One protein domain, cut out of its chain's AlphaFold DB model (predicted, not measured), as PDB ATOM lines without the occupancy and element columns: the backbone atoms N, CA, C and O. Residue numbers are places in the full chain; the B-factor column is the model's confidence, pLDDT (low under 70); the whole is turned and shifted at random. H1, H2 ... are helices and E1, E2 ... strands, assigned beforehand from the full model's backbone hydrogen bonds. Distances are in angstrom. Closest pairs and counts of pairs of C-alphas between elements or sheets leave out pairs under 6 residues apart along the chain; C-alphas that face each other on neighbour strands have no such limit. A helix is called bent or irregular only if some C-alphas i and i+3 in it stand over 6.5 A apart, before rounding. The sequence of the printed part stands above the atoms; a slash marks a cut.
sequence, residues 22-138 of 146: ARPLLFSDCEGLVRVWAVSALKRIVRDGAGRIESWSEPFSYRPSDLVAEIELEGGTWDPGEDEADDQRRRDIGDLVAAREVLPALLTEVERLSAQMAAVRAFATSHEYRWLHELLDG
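What this domain is: This is residues 22 to 138 of the 146 residues of an uncharacterized protein of Streptomyces sp. SN-593 (UniProt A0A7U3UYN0). A small head of strands has one long bent helix, H1: its first arm, H1a, packs along one face of the three-stranded sheet E1 E2 E5, and residues 105 to 138, with most of the second arm and the short helix H2 at the far end, stick out. A separate two-stranded hairpin, E3 and E4, completes the head. The printed part has 117 residues, with five named strands and then two named helices along the chain; both sheets are antiparallel, the larger in the order E1, E2, E5, and the class is mixed, helices and strands. The whole is extended, with a radius of gyration of the C-alphas of 24.4 A and spans of 79 by 33 by 29 A; the free-standing arm makes the length.

Where its parts are: Find C-alpha 25 at (-36.611, -2.180, 117.602), where E1 begins; it runs 16.1 A to residue 30. E2, residues 33 to 38, also measures 16.1 A. Next come E3, residues 43 to 47, 12.2 A, E4, residues 53 to 57, 11.1 A, and E5, residues 67 to 72, 13.6 A. H1, residues 84 to 124, was assigned as one helix by its hydrogen bonds but is bent: C-alphas 101 and 104 are 7.1 A apart. Its arm H1a, residues 84 to 101, begins at (-20.260, -18.394, 108.341) and measures 25.6 A; H1b, residues 104 to 124, measures 30.5 A. H2, residues 127 to 137, runs 15.3 A to C-alpha 137 at (-4.851, 42.890, 96.313).

How they stand to each other: Start with the sheet: E1 and E2 form a hairpin, with N 28 and O 35 2.8 A apart, within hydrogen-bond range. On the other side of E2 look for E5, where N 34 and O 71 are 2.9 A apart. H1a is on this sheet, the two making two layers, a helix on one face of a sheet. It lies over E1 and E2 at a height over the sheet of 9.7 A and runs along the strands, at 9 degrees to E2 on the local plane. The closest C-alphas of E1 and H1a are those of Phe 27 and Gly 94, 6.5 A apart. E3 and E4 form another hairpin, with N 46 and O 55 2.8 A apart; E4 is only just apart from E1, at 8.0 A. H1b stands at a steep tilt of 57 degrees to H1a and is not on the sheet. H1b and H2 are close but not clearly touching, the closest C-alphas being those of Phe 123 and Tyr 129, 7.5 A apart. Each O i to N i+4 pair is within hydrogen-bond range in H1a and H1b, and 6 of 7 are in H2.

The domain as a whole: The two C-alphas farthest apart, those of Phe 60 and Gly 138, are 80.4 A apart. The printed part has no cut, and its long link is E5 to H1, with 11 residues. The mean pLDDT of the printed part is 84.5; look for values under 70 at residue 22, residues 75 to 77 and residues 127 to 138.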
ATOM      1  N   ALA A  22     -40.547   5.686 113.316       67.50
ATOM      2  CA  ALA A  22     -39.451   5.790 114.282       67.50
ATOM      3  C   ALA A  22     -39.721   4.967 115.559       67.50
ATOM      4  O   ALA A  22     -39.520   5.424 116.682       67.50
ATOM      5  N   ARG A  23     -40.240   3.748 115.397       82.50
ATOM      6  CA  ARG A  23     -40.468   2.811 116.487       82.50
ATOM      7  C   ARG A  23     -39.145   2.134 116.859       82.50
ATOM      8  O   ARG A  23     -38.467   1.623 115.960       82.50
ATOM      9  N   PRO A  24     -38.781   2.099 118.153       87.69
ATOM     10  CA  PRO A  24     -37.613   1.360 118.605       87.69
ATOM     11  C   PRO A  24     -37.770  -0.126 118.292       87.69
ATOM     12  O   PRO A  24     -38.863  -0.686 118.440       87.69
ATOM     13  N   LEU A  25     -36.674  -0.752 117.876       91.25
ATOM     14  CA  LEU A  25     -36.611  -2.180 117.602       91.25
ATOM     15  C   LEU A  25     -35.702  -2.878 118.608       91.25
ATOM     16  O   LEU A  25     -34.775  -2.273 119.137       91.25
ATOM     17  N   LEU A  26     -35.977  -4.152 118.850       93.25
ATOM     18  CA  LEU A  26     -35.105  -5.047 119.587       93.25
ATOM     19  C   LEU A  26     -34.696  -6.198 118.675       93.25
ATOM     20  O   LEU A  26     -35.558  -6.861 118.101       93.25
ATOM     21  N   PHE A  27     -33.395  -6.440 118.588       93.56
ATOM     22  CA  PHE A  27     -32.826  -7.650 118.011       93.56
ATOM     23  C   PHE A  27     -32.709  -8.734 119.089       93.56
ATOM     24  O   PHE A  27     -32.229  -8.461 120.189       93.56
ATOM     25  N   SER A  28     -33.151  -9.947 118.772       91.31
ATOM     26  CA  SER A  28     -33.026 -11.135 119.609       91.31
ATOM     27  C   SER A  28     -32.459 -12.272 118.778       91.31
ATOM     28  O   SER A  28     -32.956 -12.534 117.688       91.31
ATOM     29  N   ASP A  29     -31.482 -12.976 119.330       90.38
ATOM     30  CA  ASP A  29     -30.943 -14.220 118.790       90.38
ATOM     31  C   ASP A  29     -30.999 -15.255 119.913       90.38
ATOM     32  O   ASP A  29     -30.383 -15.064 120.964       90.38
ATOM     33  N   CYS A  30     -31.844 -16.271 119.755       85.94
ATOM     34  CA  CYS A  30     -32.051 -17.301 120.765       85.94
ATOM     35  C   CYS A  30     -32.365 -18.631 120.082       85.94
ATOM     36  O   CYS A  30     -33.265 -18.681 119.249       85.94
ATOM     37  N   GLU A  31     -31.644 -19.696 120.445       84.25
ATOM     38  CA  GLU A  31     -31.885 -21.067 119.958       84.25
ATOM     39  C   GLU A  31     -31.935 -21.174 118.416       84.25
ATOM     40  O   GLU A  31     -32.767 -21.879 117.852       84.25
ATOM     41  N   GLY A  32     -31.058 -20.439 117.718       84.50
ATOM     42  CA  GLY A  32     -31.016 -20.420 116.248       84.50
ATOM     43  C   GLY A  32     -32.148 -19.618 115.594       84.50
ATOM     44  O   GLY A  32     -32.354 -19.714 114.385       84.50
ATOM     45  N   LEU A  33     -32.887 -18.827 116.375       88.69
ATOM     46  CA  LEU A  33     -34.002 -18.024 115.901       88.69
ATOM     47  C   LEU A  33     -33.712 -16.538 116.073       88.69
ATOM     48  O   LEU A  33     -33.752 -15.976 117.173       88.69
ATOM     49  N   VAL A  34     -33.452 -15.894 114.941       91.44
ATOM     50  CA  VAL A  34     -33.194 -14.463 114.875       91.44
ATOM     51  C   VAL A  34     -34.512 -13.731 114.691       91.44
ATOM     52  O   VAL A  34     -35.219 -13.921 113.700       91.44
ATOM     53  N   ARG A  35     -34.841 -12.854 115.637       92.69
ATOM     54  CA  ARG A  35     -36.073 -12.065 115.645       92.69
ATOM     55  C   ARG A  35     -35.792 -10.588 115.809       92.69
ATOM     56  O   ARG A  35     -34.946 -10.171 116.599       92.69
ATOM     57  N   VAL A  36     -36.585  -9.781 115.118       93.75
ATOM     58  CA  VAL A  36     -36.600  -8.330 115.284       93.75
ATOM     59  C   VAL A  36     -37.990  -7.901 115.714       93.75
ATOM     60  O   VAL A  36     -38.947  -7.995 114.949       93.75
ATOM     61  N   TRP A  37     -38.099  -7.393 116.932       93.75
ATOM     62  CA  TRP A  37     -39.359  -6.975 117.535       93.75
ATOM     63  C   TRP A  37     -39.498  -5.461 117.540       93.75
ATOM     64  O   TRP A  37     -38.543  -4.739 117.817       93.75
ATOM     65  N   ALA A  38     -40.713  -4.958 117.332       92.31
ATOM     66  CA  ALA A  38     -41.058  -3.623 117.793       92.31
ATOM     67  C   ALA A  38     -41.061  -3.620 119.329       92.31
ATOM     68  O   ALA A  38     -41.787  -4.391 119.956       92.31
ATOM     69  N   VAL A  39     -40.294  -2.722 119.950       92.62
ATOM     70  CA  VAL A  39     -40.166  -2.663 121.419       92.62
ATOM     71  C   VAL A  39     -41.524  -2.466 122.103       92.62
ATOM     72  O   VAL A  39     -41.738  -2.977 123.197       92.62
ATOM     73  N   SER A  40     -42.468  -1.785 121.449       91.31
ATOM     74  CA  SER A  40     -43.836  -1.583 121.946       91.31
ATOM     75  C   SER A  40     -44.643  -2.872 122.129       91.31
ATOM     76  O   SER A  40     -45.638  -2.857 122.848       91.31
ATOM     77  N   ALA A  41     -44.252  -3.966 121.471       92.44
ATOM     78  CA  ALA A  41     -44.925  -5.257 121.577       92.44
ATOM     79  C   ALA A  41     -44.403  -6.113 122.741       92.44
ATOM     80  O   ALA A  41     -45.076  -7.046 123.183       92.44
ATOM     81  N   LEU A  42     -43.206  -5.803 123.243       93.62
ATOM     82  CA  LEU A  42     -42.544  -6.589 124.274       93.62
ATOM     83  C   LEU A  42     -43.160  -6.343 125.652       93.62
ATOM     84  O   LEU A  42     -43.649  -5.259 125.970       93.62
ATOM     85  N   LYS A  43     -43.099  -7.363 126.509       93.06
ATOM     86  CA  LYS A  43     -43.585  -7.299 127.893       93.06
ATOM     87  C   LYS A  43     -42.419  -7.383 128.872       93.06
ATOM     88  O   LYS A  43     -41.369  -7.918 128.534       93.06
ATOM     89  N   ARG A  44     -42.628  -6.894 130.101       93.81
ATOM     90  CA  ARG A  44     -41.671  -7.000 131.227       93.81
ATOM     91  C   ARG A  44     -40.251  -6.534 130.866       93.81
ATOM     92  O   ARG A  44     -39.273  -7.182 131.217       93.81
ATOM     93  N   ILE A  45     -40.163  -5.422 130.143       94.75
ATOM     94  CA  ILE A  45     -38.884  -4.837 129.738       94.75
ATOM     95  C   ILE A  45     -38.154  -4.327 130.983       94.75
ATOM     96  O   ILE A  45     -38.696  -3.511 131.730       94.75
ATOM     97  N   VAL A  46     -36.915  -4.771 131.157       95.25
ATOM     98  CA  VAL A  46     -35.945  -4.241 132.118       95.25
ATOM     99  C   VAL A  46     -34.848  -3.552 131.325       95.25
ATOM    100  O   VAL A  46     -34.430  -4.041 130.272       95.25
ATOM    101  N   ARG A  47     -34.417  -2.390 131.812       94.81
ATOM    102  CA  ARG A  47     -33.352  -1.607 131.196       94.81
ATOM    103  C   ARG A  47     -32.197  -1.419 132.164       94.81
ATOM    104  O   ARG A  47     -32.433  -1.267 133.363       94.81
ATOM    105  N   ASP A  48     -30.989  -1.385 131.619       93.50
ATOM    106  CA  ASP A  48     -29.776  -1.073 132.364       93.50
ATOM    107  C   ASP A  48     -29.694   0.428 132.721       93.50
ATOM    108  O   ASP A  48     -30.544   1.245 132.347       93.50
ATOM    109  N   GLY A  49     -28.634   0.817 133.436       87.94
ATOM    110  CA  GLY A  49     -28.383   2.216 133.804       87.94
ATOM    111  C   GLY A  49     -28.105   3.156 132.621       87.94
ATOM    112  O   GLY A  49     -28.164   4.372 132.791       87.94
ATOM    113  N   ALA A  50     -27.826   2.618 131.431       87.88
ATOM    114  CA  ALA A  50     -27.674   3.368 130.185       87.88
ATOM    115  C   ALA A  50     -28.982   3.424 129.369       87.88
ATOM    116  O   ALA A  50     -29.017   4.036 128.302       87.88
ATOM    117  N   GLY A  51     -30.061   2.803 129.857       84.12
ATOM    118  CA  GLY A  51     -31.354   2.738 129.185       84.12
ATOM    119  C   GLY A  51     -31.461   1.653 128.109       84.12
ATOM    120  O   GLY A  51     -32.493   1.593 127.433       84.12
ATOM    121  N   ARG A  52     -30.460   0.780 127.945       86.38
ATOM    122  CA  ARG A  52     -30.512  -0.358 127.011       86.38
ATOM    123  C   ARG A  52     -31.398  -1.458 127.572       86.38
ATOM    124  O   ARG A  52     -31.464  -1.632 128.781       86.38
ATOM    125  N   ILE A  53     -32.095  -2.188 126.706       89.75
ATOM    126  CA  ILE A  53     -32.924  -3.324 127.132       89.75
ATOM    127  C   ILE A  53     -31.995  -4.469 127.543       89.75
ATOM    128  O   ILE A  53     -31.218  -4.944 126.724       89.75
ATOM    129  N   GLU A  54     -32.091  -4.898 128.799       91.50
ATOM    130  CA  GLU A  54     -31.288  -5.991 129.366       91.50
ATOM    131  C   GLU A  54     -32.080  -7.304 129.393       91.50
ATOM    132  O   GLU A  54     -31.556  -8.366 129.073       91.50
ATOM    133  N   SER A  55     -33.374  -7.240 129.721       92.75
ATOM    134  CA  SER A  55     -34.261  -8.403 129.685       92.75
ATOM    135  C   SER A  55     -35.678  -8.015 129.295       92.75
ATOM    136  O   SER A  55     -36.104  -6.874 129.474       92.75
ATOM    137  N   TRP A  56     -36.436  -8.976 128.788       94.56
ATOM    138  CA  TRP A  56     -37.790  -8.777 128.290       94.56
ATOM    139  C   TRP A  56     -38.494 -10.137 128.174       94.56
ATOM    140  O   TRP A  56     -37.898 -11.185 128.407       94.56
ATOM    141  N   SER A  57     -39.783 -10.128 127.840       92.12
ATOM    142  CA  SER A  57     -40.549 -11.338 127.531       92.12
ATOM    143  C   SER A  57     -41.388 -11.142 126.277       92.12
ATOM    144  O   SER A  57     -41.984 -10.072 126.093       92.12
ATOM    145  N   GLU A  58     -41.462 -12.186 125.455       90.88
ATOM    146  CA  GLU A  58     -42.326 -12.226 124.279       90.88
ATOM    147  C   GLU A  58     -43.806 -12.092 124.679       90.88
ATOM    148  O   GLU A  58     -44.248 -12.614 125.715       90.88
ATOM    149  N   PRO A  59     -44.613 -11.368 123.892       87.69
ATOM    150  CA  PRO A  59     -46.049 -11.367 124.082       87.69
ATOM    151  C   PRO A  59     -46.645 -12.718 123.655       87.69
ATOM    152  O   PRO A  59     -46.306 -13.261 122.615       87.69
ATOM    153  N   PHE A  60     -47.616 -13.226 124.421       86.88
ATOM    154  CA  PHE A  60     -48.355 -14.450 124.067       86.88
ATOM    155  C   PHE A  60     -49.067 -14.373 122.699       86.88
ATOM    156  O   PHE A  60     -49.288 -15.386 122.048       86.88
ATOM    157  N   SER A  61     -49.452 -13.170 122.275       88.88
ATOM    158  CA  SER A  61     -49.987 -12.897 120.944       88.88
ATOM    159  C   SER A  61     -49.565 -11.502 120.503       88.88
ATOM    160  O   SER A  61     -49.441 -10.595 121.332       88.88
ATOM    161  N   TYR A  62     -49.343 -11.330 119.204       88.12
ATOM    162  CA  TYR A  62     -48.837 -10.091 118.627       88.12
ATOM    163  C   TYR A  62     -49.471  -9.816 117.265       88.12
ATOM    164  O   TYR A  62     -49.993 -10.713 116.599       88.12
ATOM    165  N   ARG A  63     -49.481  -8.544 116.865       88.50
ATOM    166  CA  ARG A  63     -49.935  -8.130 115.536       88.50
ATOM    167  C   ARG A  63     -48.877  -8.523 114.504       88.50
ATOM    168  O   ARG A  63     -47.695  -8.497 114.829       88.50
ATOM    169  N   PRO A  64     -49.244  -8.754 113.234       83.88
ATOM    170  CA  PRO A  64     -48.257  -9.017 112.185       83.88
ATOM    171  C   PRO A  64     -47.178  -7.933 112.056       83.88
ATOM    172  O   PRO A  64     -46.074  -8.213 111.623       83.88
ATOM    173  N   SER A  65     -47.480  -6.689 112.445       84.31
ATOM    174  CA  SER A  65     -46.517  -5.589 112.425       84.31
ATOM    175  C   SER A  65     -45.579  -5.550 113.635       84.31
ATOM    176  O   SER A  65     -44.623  -4.778 113.602       84.31
ATOM    177  N   ASP A  66     -45.837  -6.311 114.698       90.50
ATOM    178  CA  ASP A  66     -45.043  -6.298 115.931       90.50
ATOM    179  C   ASP A  66     -43.745  -7.108 115.790       90.50
ATOM    180  O   ASP A  66     -42.704  -6.685 116.293       90.50
ATOM    181  N   LEU A  67     -43.794  -8.228 115.062       90.94
ATOM    182  CA  LEU A  67     -42.626  -9.010 114.658       90.94
ATOM    183  C   LEU A  67     -42.194  -8.550 113.265       90.94
ATOM    184  O   LEU A  67     -42.875  -8.787 112.274       90.94
ATOM    185  N   VAL A  68     -41.087  -7.818 113.203       89.56
ATOM    186  CA  VAL A  68     -40.606  -7.158 111.980       89.56
ATOM    187  C   VAL A  68     -39.903  -8.141 111.059       89.56
ATOM    188  O   VAL A  68     -40.052  -8.060 109.842       89.56
ATOM    189  N   ALA A  69     -39.123  -9.041 111.647       90.12
ATOM    190  CA  ALA A  69     -38.424 -10.102 110.950       90.12
ATOM    191  C   ALA A  69     -38.280 -11.301 111.886       90.12
ATOM    192  O   ALA A  69     -38.075 -11.128 113.088       90.12
ATOM    193  N   GLU A  70     -38.372 -12.493 111.314       90.94
ATOM    194  CA  GLU A  70     -38.074 -13.764 111.962       90.94
ATOM    195  C   GLU A  70     -37.377 -14.648 110.936       90.94
ATOM    196  O   GLU A  70     -37.861 -14.793 109.811       90.94
ATOM    197  N   ILE A  71     -36.211 -15.164 111.305       89.62
ATOM    198  CA  ILE A  71     -35.387 -16.025 110.466       89.62
ATOM    199  C   ILE A  71     -34.919 -17.180 111.340       89.62
ATOM    200  O   ILE A  71     -34.216 -16.975 112.329       89.62
ATOM    201  N   GLU A  72     -35.318 -18.384 110.953       88.19
ATOM    202  CA  GLU A  72     -34.748 -19.621 111.469       88.19
ATOM    203  C   GLU A  72     -33.426 -19.871 110.737       88.19
ATOM    204  O   GLU A  72     -33.382 -19.870 109.502       88.19
ATOM    205  N   LEU A  73     -32.344 -19.998 111.499       84.94
ATOM    206  CA  LEU A  73     -31.017 -20.276 110.964       84.94
ATOM    207  C   LEU A  73     -30.900 -21.757 110.596       84.94
ATOM    208  O   LEU A  73     -31.545 -22.627 111.188       84.94
ATOM    209  N   GLU A  74     -30.133 -22.047 109.550       78.12
ATOM    210  CA  GLU A  74     -30.126 -23.375 108.947       78.12
ATOM    211  C   GLU A  74     -29.297 -24.361 109.777       78.12
ATOM    212  O   GLU A  74     -28.311 -24.019 110.415       78.12
ATOM    213  N   GLY A  75     -29.695 -25.636 109.778       68.75
ATOM    214  CA  GLY A  75     -28.881 -26.701 110.371       68.75
ATOM    215  C   GLY A  75     -28.804 -26.717 111.902       68.75
ATOM    216  O   GLY A  75     -28.066 -27.538 112.440       68.75
ATOM    217  N   GLY A  76     -29.580 -25.887 112.606       63.44
ATOM    218  CA  GLY A  76     -29.548 -25.828 114.070       63.44
ATOM    219  C   GLY A  76     -28.291 -25.148 114.609       63.44
ATOM    220  O   GLY A  76     -27.839 -25.494 115.695       63.44
ATOM    221  N   THR A  77     -27.735 -24.206 113.850       69.38
ATOM    222  CA  THR A  77     -26.586 -23.381 114.233       69.38
ATOM    223  C   THR A  77     -26.994 -22.426 115.351       69.38
ATOM    224  O   THR A  77     -27.436 -21.301 115.121       69.38
ATOM    225  N   TRP A  78     -26.948 -22.891 116.595       75.62
ATOM    226  CA  TRP A  78     -27.407 -22.106 117.747       75.62
ATOM    227  C   TRP A  78     -26.329 -21.141 118.222       75.62
ATOM    228  O   TRP A  78     -26.651 -20.027 118.639       75.62
ATOM    229  N   ASP A  79     -25.069 -21.558 118.095       76.81
ATOM    230  CA  ASP A  79     -23.916 -20.809 118.561       76.81
ATOM    231  C   ASP A  79     -23.227 -20.059 117.404       76.81
ATOM    232  O   ASP A  79     -23.111 -20.577 116.286       76.81
ATOM    233  N   PRO A  80     -22.737 -18.829 117.646       78.38
ATOM    234  CA  PRO A  80     -21.896 -18.132 116.684       78.38
ATOM    235  C   PRO A  80     -20.629 -18.931 116.349       78.38
ATOM    236  O   PRO A  80     -19.971 -19.470 117.243       78.38
ATOM    237  N   GLY A  81     -20.231 -18.931 115.080       82.44
ATOM    238  CA  GLY A  81     -19.011 -19.579 114.590       82.44
ATOM    239  C   GLY A  81     -19.206 -20.986 114.028       82.44
ATOM    240  O   GLY A  81     -18.234 -21.573 113.549       82.44
ATOM    241  N   GLU A  82     -20.423 -21.531 114.070       84.62
ATOM    242  CA  GLU A  82     -20.731 -22.848 113.497       84.62
ATOM    243  C   GLU A  82     -20.952 -22.796 111.980       84.62
ATOM    244  O   GLU A  82     -20.538 -23.709 111.267       84.62
ATOM    245  N   ASP A  83     -21.551 -21.709 111.483       88.00
ATOM    246  CA  ASP A  83     -21.766 -21.464 110.058       88.00
ATOM    247  C   ASP A  83     -21.529 -19.988 109.713       88.00
ATOM    248  O   ASP A  83     -22.109 -19.073 110.304       88.00
ATOM    249  N   GLU A  84     -20.660 -19.748 108.729       88.88
ATOM    250  CA  GLU A  84     -20.260 -18.394 108.341       88.88
ATOM    251  C   GLU A  84     -21.406 -17.591 107.711       88.88
ATOM    252  O   GLU A  84     -21.444 -16.364 107.855       88.88
ATOM    253  N   ALA A  85     -22.329 -18.251 107.006       88.06
ATOM    254  CA  ALA A  85     -23.450 -17.585 106.358       88.06
ATOM    255  C   ALA A  85     -24.504 -17.164 107.387       88.06
ATOM    256  O   ALA A  85     -25.016 -16.046 107.315       88.06
ATOM    257  N   ASP A  86     -24.790 -18.005 108.376       88.75
ATOM    258  CA  ASP A  86     -25.688 -17.679 109.484       88.75
ATOM    259  C   ASP A  86     -25.100 -16.599 110.387       88.75
ATOM    260  O   ASP A  86     -25.788 -15.643 110.750       88.75
ATOM    261  N   ASP A  87     -23.800 -16.656 110.651       89.25
ATOM    262  CA  ASP A  87     -23.090 -15.583 111.336       89.25
ATOM    263  C   ASP A  87     -23.135 -14.261 110.573       89.25
ATOM    264  O   ASP A  87     -23.276 -13.191 111.174       89.25
ATOM    265  N   GLN A  88     -23.022 -14.312 109.244       90.44
ATOM    266  CA  GLN A  88     -23.174 -13.118 108.428       90.44
ATOM    267  C   GLN A  88     -24.605 -12.585 108.501       90.44
ATOM    268  O   GLN A  88     -24.782 -11.386 108.702       90.44
ATOM    269  N   ARG A  89     -25.617 -13.460 108.443       89.06
ATOM    270  CA  ARG A  89     -27.029 -13.082 108.612       89.06
ATOM    271  C   ARG A  89     -27.274 -12.409 109.967       89.06
ATOM    272  O   ARG A  89     -27.897 -11.349 110.007       89.06
ATOM    273  N   ARG A  90     -26.747 -12.967 111.066       89.62
ATOM    274  CA  ARG A  90     -26.818 -12.366 112.413       89.62
ATOM    275  C   ARG A  90     -26.237 -10.956 112.430       89.62
ATOM    276  O   ARG A  90     -26.895 -10.028 112.904       89.62
ATOM    277  N   ARG A  91     -25.021 -10.799 111.893       91.25
ATOM    278  CA  ARG A  91     -24.328  -9.504 111.819       91.25
ATOM    279  C   ARG A  91     -25.113  -8.496 110.995       91.25
ATOM    280  O   ARG A  91     -25.381  -7.410 111.492       91.25
ATOM    281  N   ASP A  92     -25.552  -8.873 109.797       91.50
ATOM    282  CA  ASP A  92     -26.277  -7.976 108.895       91.50
ATOM    283  C   ASP A  92     -27.565  -7.447 109.542       91.50
ATOM    284  O   ASP A  92     -27.869  -6.256 109.465       91.50
ATOM    285  N   ILE A  93     -28.324  -8.308 110.225       91.12
ATOM    286  CA  ILE A  93     -29.565  -7.900 110.895       91.12
ATOM    287  C   ILE A  93     -29.261  -7.017 112.108       91.12
ATOM    288  O   ILE A  93     -29.920  -5.987 112.289       91.12
ATOM    289  N   GLY A  94     -28.269  -7.387 112.921       90.75
ATOM    290  CA  GLY A  94     -27.819  -6.577 114.052       90.75
ATOM    291  C   GLY A  94     -27.380  -5.179 113.612       90.75
ATOM    292  O   GLY A  94     -27.840  -4.181 114.173       90.75
ATOM    293  N   ASP A  95     -26.587  -5.101 112.544       90.62
ATOM    294  CA  ASP A  95     -26.110  -3.853 111.952       90.62
ATOM    295  C   ASP A  95     -27.265  -3.006 111.413       90.62
ATOM    296  O   ASP A  95     -27.294  -1.796 111.632       90.62
ATOM    297  N   LEU A  96     -28.264  -3.612 110.763       88.44
ATOM    298  CA  LEU A  96     -29.451  -2.896 110.284       88.44
ATOM    299  C   LEU A  96     -30.290  -2.317 111.433       88.44
ATOM    300  O   LEU A  96     -30.771  -1.182 111.334       88.44
ATOM    301  N   VAL A  97     -30.470  -3.071 112.522       89.56
ATOM    302  CA  VAL A  97     -31.197  -2.601 113.712       89.56
ATOM    303  C   VAL A  97     -30.436  -1.457 114.385       89.56
ATOM    304  O   VAL A  97     -31.030  -0.407 114.640       89.56
ATOM    305  N   ALA A  98     -29.127  -1.615 114.594       88.06
ATOM    306  CA  ALA A  98     -28.275  -0.585 115.181       88.06
ATOM    307  C   ALA A  98     -28.215   0.676 114.304       88.06
ATOM    308  O   ALA A  98     -28.371   1.792 114.801       88.06
ATOM    309  N   ALA A  99     -28.065   0.514 112.985       85.38
ATOM    310  CA  ALA A  99     -28.068   1.618 112.030       85.38
ATOM    311  C   ALA A  99     -29.380   2.405 112.096       85.38
ATOM    312  O   ALA A  99     -29.359   3.636 112.112       85.38
ATOM    313  N   ARG A 100     -30.525   1.717 112.189       84.81
ATOM    314  CA  ARG A 100     -31.836   2.365 112.328       84.81
ATOM    315  C   ARG A 100     -31.962   3.160 113.628       84.81
ATOM    316  O   ARG A 100     -32.611   4.203 113.617       84.81
ATOM    317  N   GLU A 101     -31.365   2.692 114.720       84.50
ATOM    318  CA  GLU A 101     -31.376   3.397 116.006       84.50
ATOM    319  C   GLU A 101     -30.573   4.706 115.953       84.50
ATOM    320  O   GLU A 101     -31.037   5.737 116.440       84.50
ATOM    321  N   VAL A 102     -29.398   4.696 115.314       85.88
ATOM    322  CA  VAL A 102     -28.512   5.873 115.256       85.88
ATOM    323  C   VAL A 102     -28.837   6.836 114.111       85.88
ATOM    324  O   VAL A 102     -28.469   8.012 114.179       85.88
ATOM    325  N   LEU A 103     -29.533   6.374 113.066       85.44
ATOM    326  CA  LEU A 103     -29.817   7.152 111.857       85.44
ATOM    327  C   LEU A 103     -30.458   8.525 112.139       85.44
ATOM    328  O   LEU A 103     -29.981   9.501 111.559       85.44
ATOM    329  N   PRO A 104     -31.469   8.669 113.022       83.00
ATOM    330  CA  PRO A 104     -32.055   9.978 113.306       83.00
ATOM    331  C   PRO A 104     -31.035  10.977 113.863       83.00
ATOM    332  O   PRO A 104     -30.968  12.111 113.395       83.00
ATOM    333  N   ALA A 105     -30.198  10.543 114.812       83.94
ATOM    334  CA  ALA A 105     -29.168  11.391 115.406       83.94
ATOM    335  C   ALA A 105     -28.110  11.803 114.369       83.94
ATOM    336  O   ALA A 105     -27.701  12.963 114.324       83.94
ATOM    337  N   LEU A 106     -27.712  10.875 113.493       86.19
ATOM    338  CA  LEU A 106     -26.784  11.165 112.401       86.19
ATOM    339  C   LEU A 106     -27.370  12.161 111.393       86.19
ATOM    340  O   LEU A 106     -26.664  13.071 110.967       86.19
ATOM    341  N   LEU A 107     -28.649  12.031 111.031       86.06
ATOM    342  CA  LEU A 107     -29.315  12.970 110.123       86.06
ATOM    343  C   LEU A 107     -29.381  14.382 110.714       86.06
ATOM    344  O   LEU A 107     -29.043  15.344 110.024       86.06
ATOM    345  N   THR A 108     -29.721  14.507 112.000       87.25
ATOM    346  CA  THR A 108     -29.687  15.796 112.708       87.25
ATOM    347  C   THR A 108     -28.290  16.415 112.688       87.25
ATOM    348  O   THR A 108     -28.138  17.617 112.465       87.25
ATOM    349  N   GLU A 109     -27.251  15.607 112.887       89.75
ATOM    350  CA  GLU A 109     -25.874  16.095 112.883       89.75
ATOM    351  C   GLU A 109     -25.422  16.558 111.489       89.75
ATOM    352  O   GLU A 109     -24.778  17.602 111.357       89.75
ATOM    353  N   VAL A 110     -25.810  15.840 110.429       87.94
ATOM    354  CA  VAL A 110     -25.541  16.258 109.044       87.94
ATOM    355  C   VAL A 110     -26.231  17.585 108.724       87.94
ATOM    356  O   VAL A 110     -25.607  18.466 108.127       87.94
ATOM    357  N   GLU A 111     -27.487  17.764 109.134       87.62
ATOM    358  CA  GLU A 111     -28.217  19.026 108.953       87.62
ATOM    359  C   GLU A 111     -27.525  20.178 109.688       87.62
ATOM    360  O   GLU A 111     -27.288  21.243 109.106       87.62
ATOM    361  N   ARG A 112     -27.115  19.945 110.941       90.56
ATOM    362  CA  ARG A 112     -26.383  20.917 111.761       90.56
ATOM    363  C   ARG A 112     -25.080  21.354 111.090       90.56
ATOM    364  O   ARG A 112     -24.820  22.554 110.970       90.56
ATOM    365  N   LEU A 113     -24.263  20.400 110.645       89.69
ATOM    366  CA  LEU A 113     -22.988  20.675 109.979       89.69
ATOM    367  C   LEU A 113     -23.187  21.384 108.635       89.69
ATOM    368  O   LEU A 113     -22.452  22.321 108.320       89.69
ATOM    369  N   SER A 114     -24.209  20.999 107.870       87.25
ATOM    370  CA  SER A 114     -24.529  21.638 106.590       87.25
ATOM    371  C   SER A 114     -24.916  23.106 106.780       87.25
ATOM    372  O   SER A 114     -24.422  23.974 106.056       87.25
ATOM    373  N   ALA A 115     -25.719  23.414 107.805       86.88
ATOM    374  CA  ALA A 115     -26.066  24.789 108.157       86.88
ATOM    375  C   ALA A 115     -24.832  25.610 108.574       86.88
ATOM    376  O   ALA A 115     -24.675  26.754 108.145       86.88
ATOM    377  N   GLN A 116     -23.917  25.022 109.352       91.12
ATOM    378  CA  GLN A 116     -22.660  25.678 109.729       91.12
ATOM    379  C   GLN A 116     -21.773  25.967 108.513       91.12
ATOM    380  O   GLN A 116     -21.260  27.076 108.379       91.12
ATOM    381  N   MET A 117     -21.621  25.009 107.595       87.88
ATOM    382  CA  MET A 117     -20.859  25.217 106.361       87.88
ATOM    383  C   MET A 117     -21.482  26.301 105.476       87.88
ATOM    384  O   MET A 117     -20.751  27.116 104.910       87.88
ATOM    385  N   ALA A 118     -22.811  26.337 105.367       87.25
ATOM    386  CA  ALA A 118     -23.517  27.385 104.636       87.25
ATOM    387  C   ALA A 118     -23.268  28.768 105.259       87.25
ATOM    388  O   ALA A 118     -22.966  29.712 104.531       87.25
ATOM    389  N   ALA A 119     -23.308  28.875 106.591       87.12
ATOM    390  CA  ALA A 119     -23.012  30.116 107.303       87.12
ATOM    391  C   ALA A 119     -21.562  30.580 107.087       87.12
ATOM    392  O   ALA A 119     -21.330  31.748 106.785       87.12
ATOM    393  N   VAL A 120     -20.586  29.666 107.163       87.94
ATOM    394  CA  VAL A 120     -19.170  29.974 106.891       87.94
ATOM    395  C   VAL A 120     -18.973  30.438 105.448       87.94
ATOM    396  O   VAL A 120     -18.281  31.427 105.212       87.94
ATOM    397  N   ARG A 121     -19.605  29.770 104.474       85.62
ATOM    398  CA  ARG A 121     -19.552  30.188 103.065       85.62
ATOM    399  C   ARG A 121     -20.176  31.567 102.863       85.62
ATOM    400  O   ARG A 121     -19.562  32.393 102.201       85.62
ATOM    401  N   ALA A 122     -21.348  31.820 103.444       85.69
ATOM    402  CA  ALA A 122     -22.030  33.109 103.353       85.69
ATOM    403  C   ALA A 122     -21.212  34.244 103.988       85.69
ATOM    404  O   ALA A 122     -21.163  35.345 103.450       85.69
ATOM    405  N   PHE A 123     -20.530  33.970 105.102       80.50
ATOM    406  CA  PHE A 123     -19.601  34.909 105.721       80.50
ATOM    407  C   PHE A 123     -18.398  35.198 104.815       80.50
ATOM    408  O   PHE A 123     -18.091  36.361 104.557       80.50
ATOM    409  N   ALA A 124     -17.763  34.160 104.265       78.62
ATOM    410  CA  ALA A 124     -16.619  34.304 103.365       78.62
ATOM    411  C   ALA A 124     -16.958  35.061 102.066       78.62
ATOM    412  O   ALA A 124     -16.093  35.716 101.493       78.62
ATOM    413  N   THR A 125     -18.209  34.994 101.600       78.44
ATOM    414  CA  THR A 125     -18.688  35.725 100.414       78.44
ATOM    415  C   THR A 125     -19.390  37.043 100.747       78.44
ATOM    416  O   THR A 125     -19.870  37.732  99.840       78.44
ATOM    417  N   SER A 126     -19.454  37.419 102.026       78.62
ATOM    418  CA  SER A 126     -20.060  38.675 102.461       78.62
ATOM    419  C   SER A 126     -19.240  39.888 102.003       78.62
ATOM    420  O   SER A 126     -18.027  39.821 101.790       78.62
ATOM    421  N   HIS A 127     -19.915  41.032 101.850       57.12
ATOM    422  CA  HIS A 127     -19.295  42.288 101.408       57.12
ATOM    423  C   HIS A 127     -18.144  42.750 102.323       57.12
ATOM    424  O   HIS A 127     -17.200  43.370 101.841       57.12
ATOM    425  N   GLU A 128     -18.187  42.399 103.610       61.38
ATOM    426  CA  GLU A 128     -17.144  42.736 104.589       61.38
ATOM    427  C   GLU A 128     -15.815  42.010 104.308       61.38
ATOM    428  O   GLU A 128     -14.749  42.595 104.486       61.38
ATOM    429  N   TYR A 129     -15.855  40.780 103.780       56.97
ATOM    430  CA  TYR A 129     -14.656  40.048 103.338       56.97
ATOM    431  C   TYR A 129     -14.182  40.449 101.937       56.97
ATOM    432  O   TYR A 129     -12.993  40.364 101.628       56.97
ATOM    433  N   ARG A 130     -15.099  40.927 101.090       58.28
ATOM    434  CA  ARG A 130     -14.783  41.406  99.738       58.28
ATOM    435  C   ARG A 130     -13.892  42.649  99.770       58.28
ATOM    436  O   ARG A 130     -12.913  42.706  99.034       58.28
ATOM    437  N   TRP A 131     -14.181  43.588 100.674       61.69
ATOM    438  CA  TRP A 131     -13.343  44.770 100.883       61.69
ATOM    439  C   TRP A 131     -11.953  44.412 101.428       61.69
ATOM    440  O   TRP A 131     -10.971  45.018 101.021       61.69
ATOM    441  N   LEU A 132     -11.838  43.389 102.285       60.00
ATOM    442  CA  LEU A 132     -10.547  42.878 102.770       60.00
ATOM    443  C   LEU A 132      -9.674  42.310 101.638       60.00
ATOM    444  O   LEU A 132      -8.471  42.561 101.626       60.00
ATOM    445  N   HIS A 133     -10.265  41.603 100.669       58.72
ATOM    446  CA  HIS A 133      -9.552  41.173  99.460       58.72
ATOM    447  C   HIS A 133      -9.161  42.359  98.564       58.72
ATOM    448  O   HIS A 133      -8.010  42.446  98.153       58.72
ATOM    449  N   GLU A 134     -10.059  43.320  98.330       60.50
ATOM    450  CA  GLU A 134      -9.744  44.539  97.562       60.50
ATOM    451  C   GLU A 134      -8.647  45.400  98.220       60.50
ATOM    452  O   GLU A 134      -7.852  46.036  97.526       60.50
ATOM    453  N   LEU A 135      -8.563  45.403  99.555       58.25
ATOM    454  CA  LEU A 135      -7.532  46.117 100.310       58.25
ATOM    455  C   LEU A 135      -6.163  45.417 100.251       58.25
ATOM    456  O   LEU A 135      -5.135  46.094 100.259       58.25
ATOM    457  N   LEU A 136      -6.147  44.079 100.217       62.59
ATOM    458  CA  LEU A 136      -4.927  43.261 100.178       62.59
ATOM    459  C   LEU A 136      -4.373  43.081  98.752       62.59
ATOM    460  O   LEU A 136      -3.155  43.049  98.593       62.59
ATOM    461  N   ASP A 137      -5.237  43.022  97.731       65.19
ATOM    462  CA  ASP A 137      -4.851  42.890  96.313       65.19
ATOM    463  C   ASP A 137      -4.561  44.248  95.631       65.19
ATOM    464  O   ASP A 137      -3.995  44.297  94.538       65.19
ATOM    465  N   GLY A 138      -4.869  45.362  96.305       48.53
ATOM    466  CA  GLY A 138      -4.488  46.722  95.919       48.53
ATOM    467  C   GLY A 138      -5.405  47.377  94.863       48.53
ATOM    468  O   GLY A 138      -5.822  46.740  93.894       48.53
TER     469      GLY A 138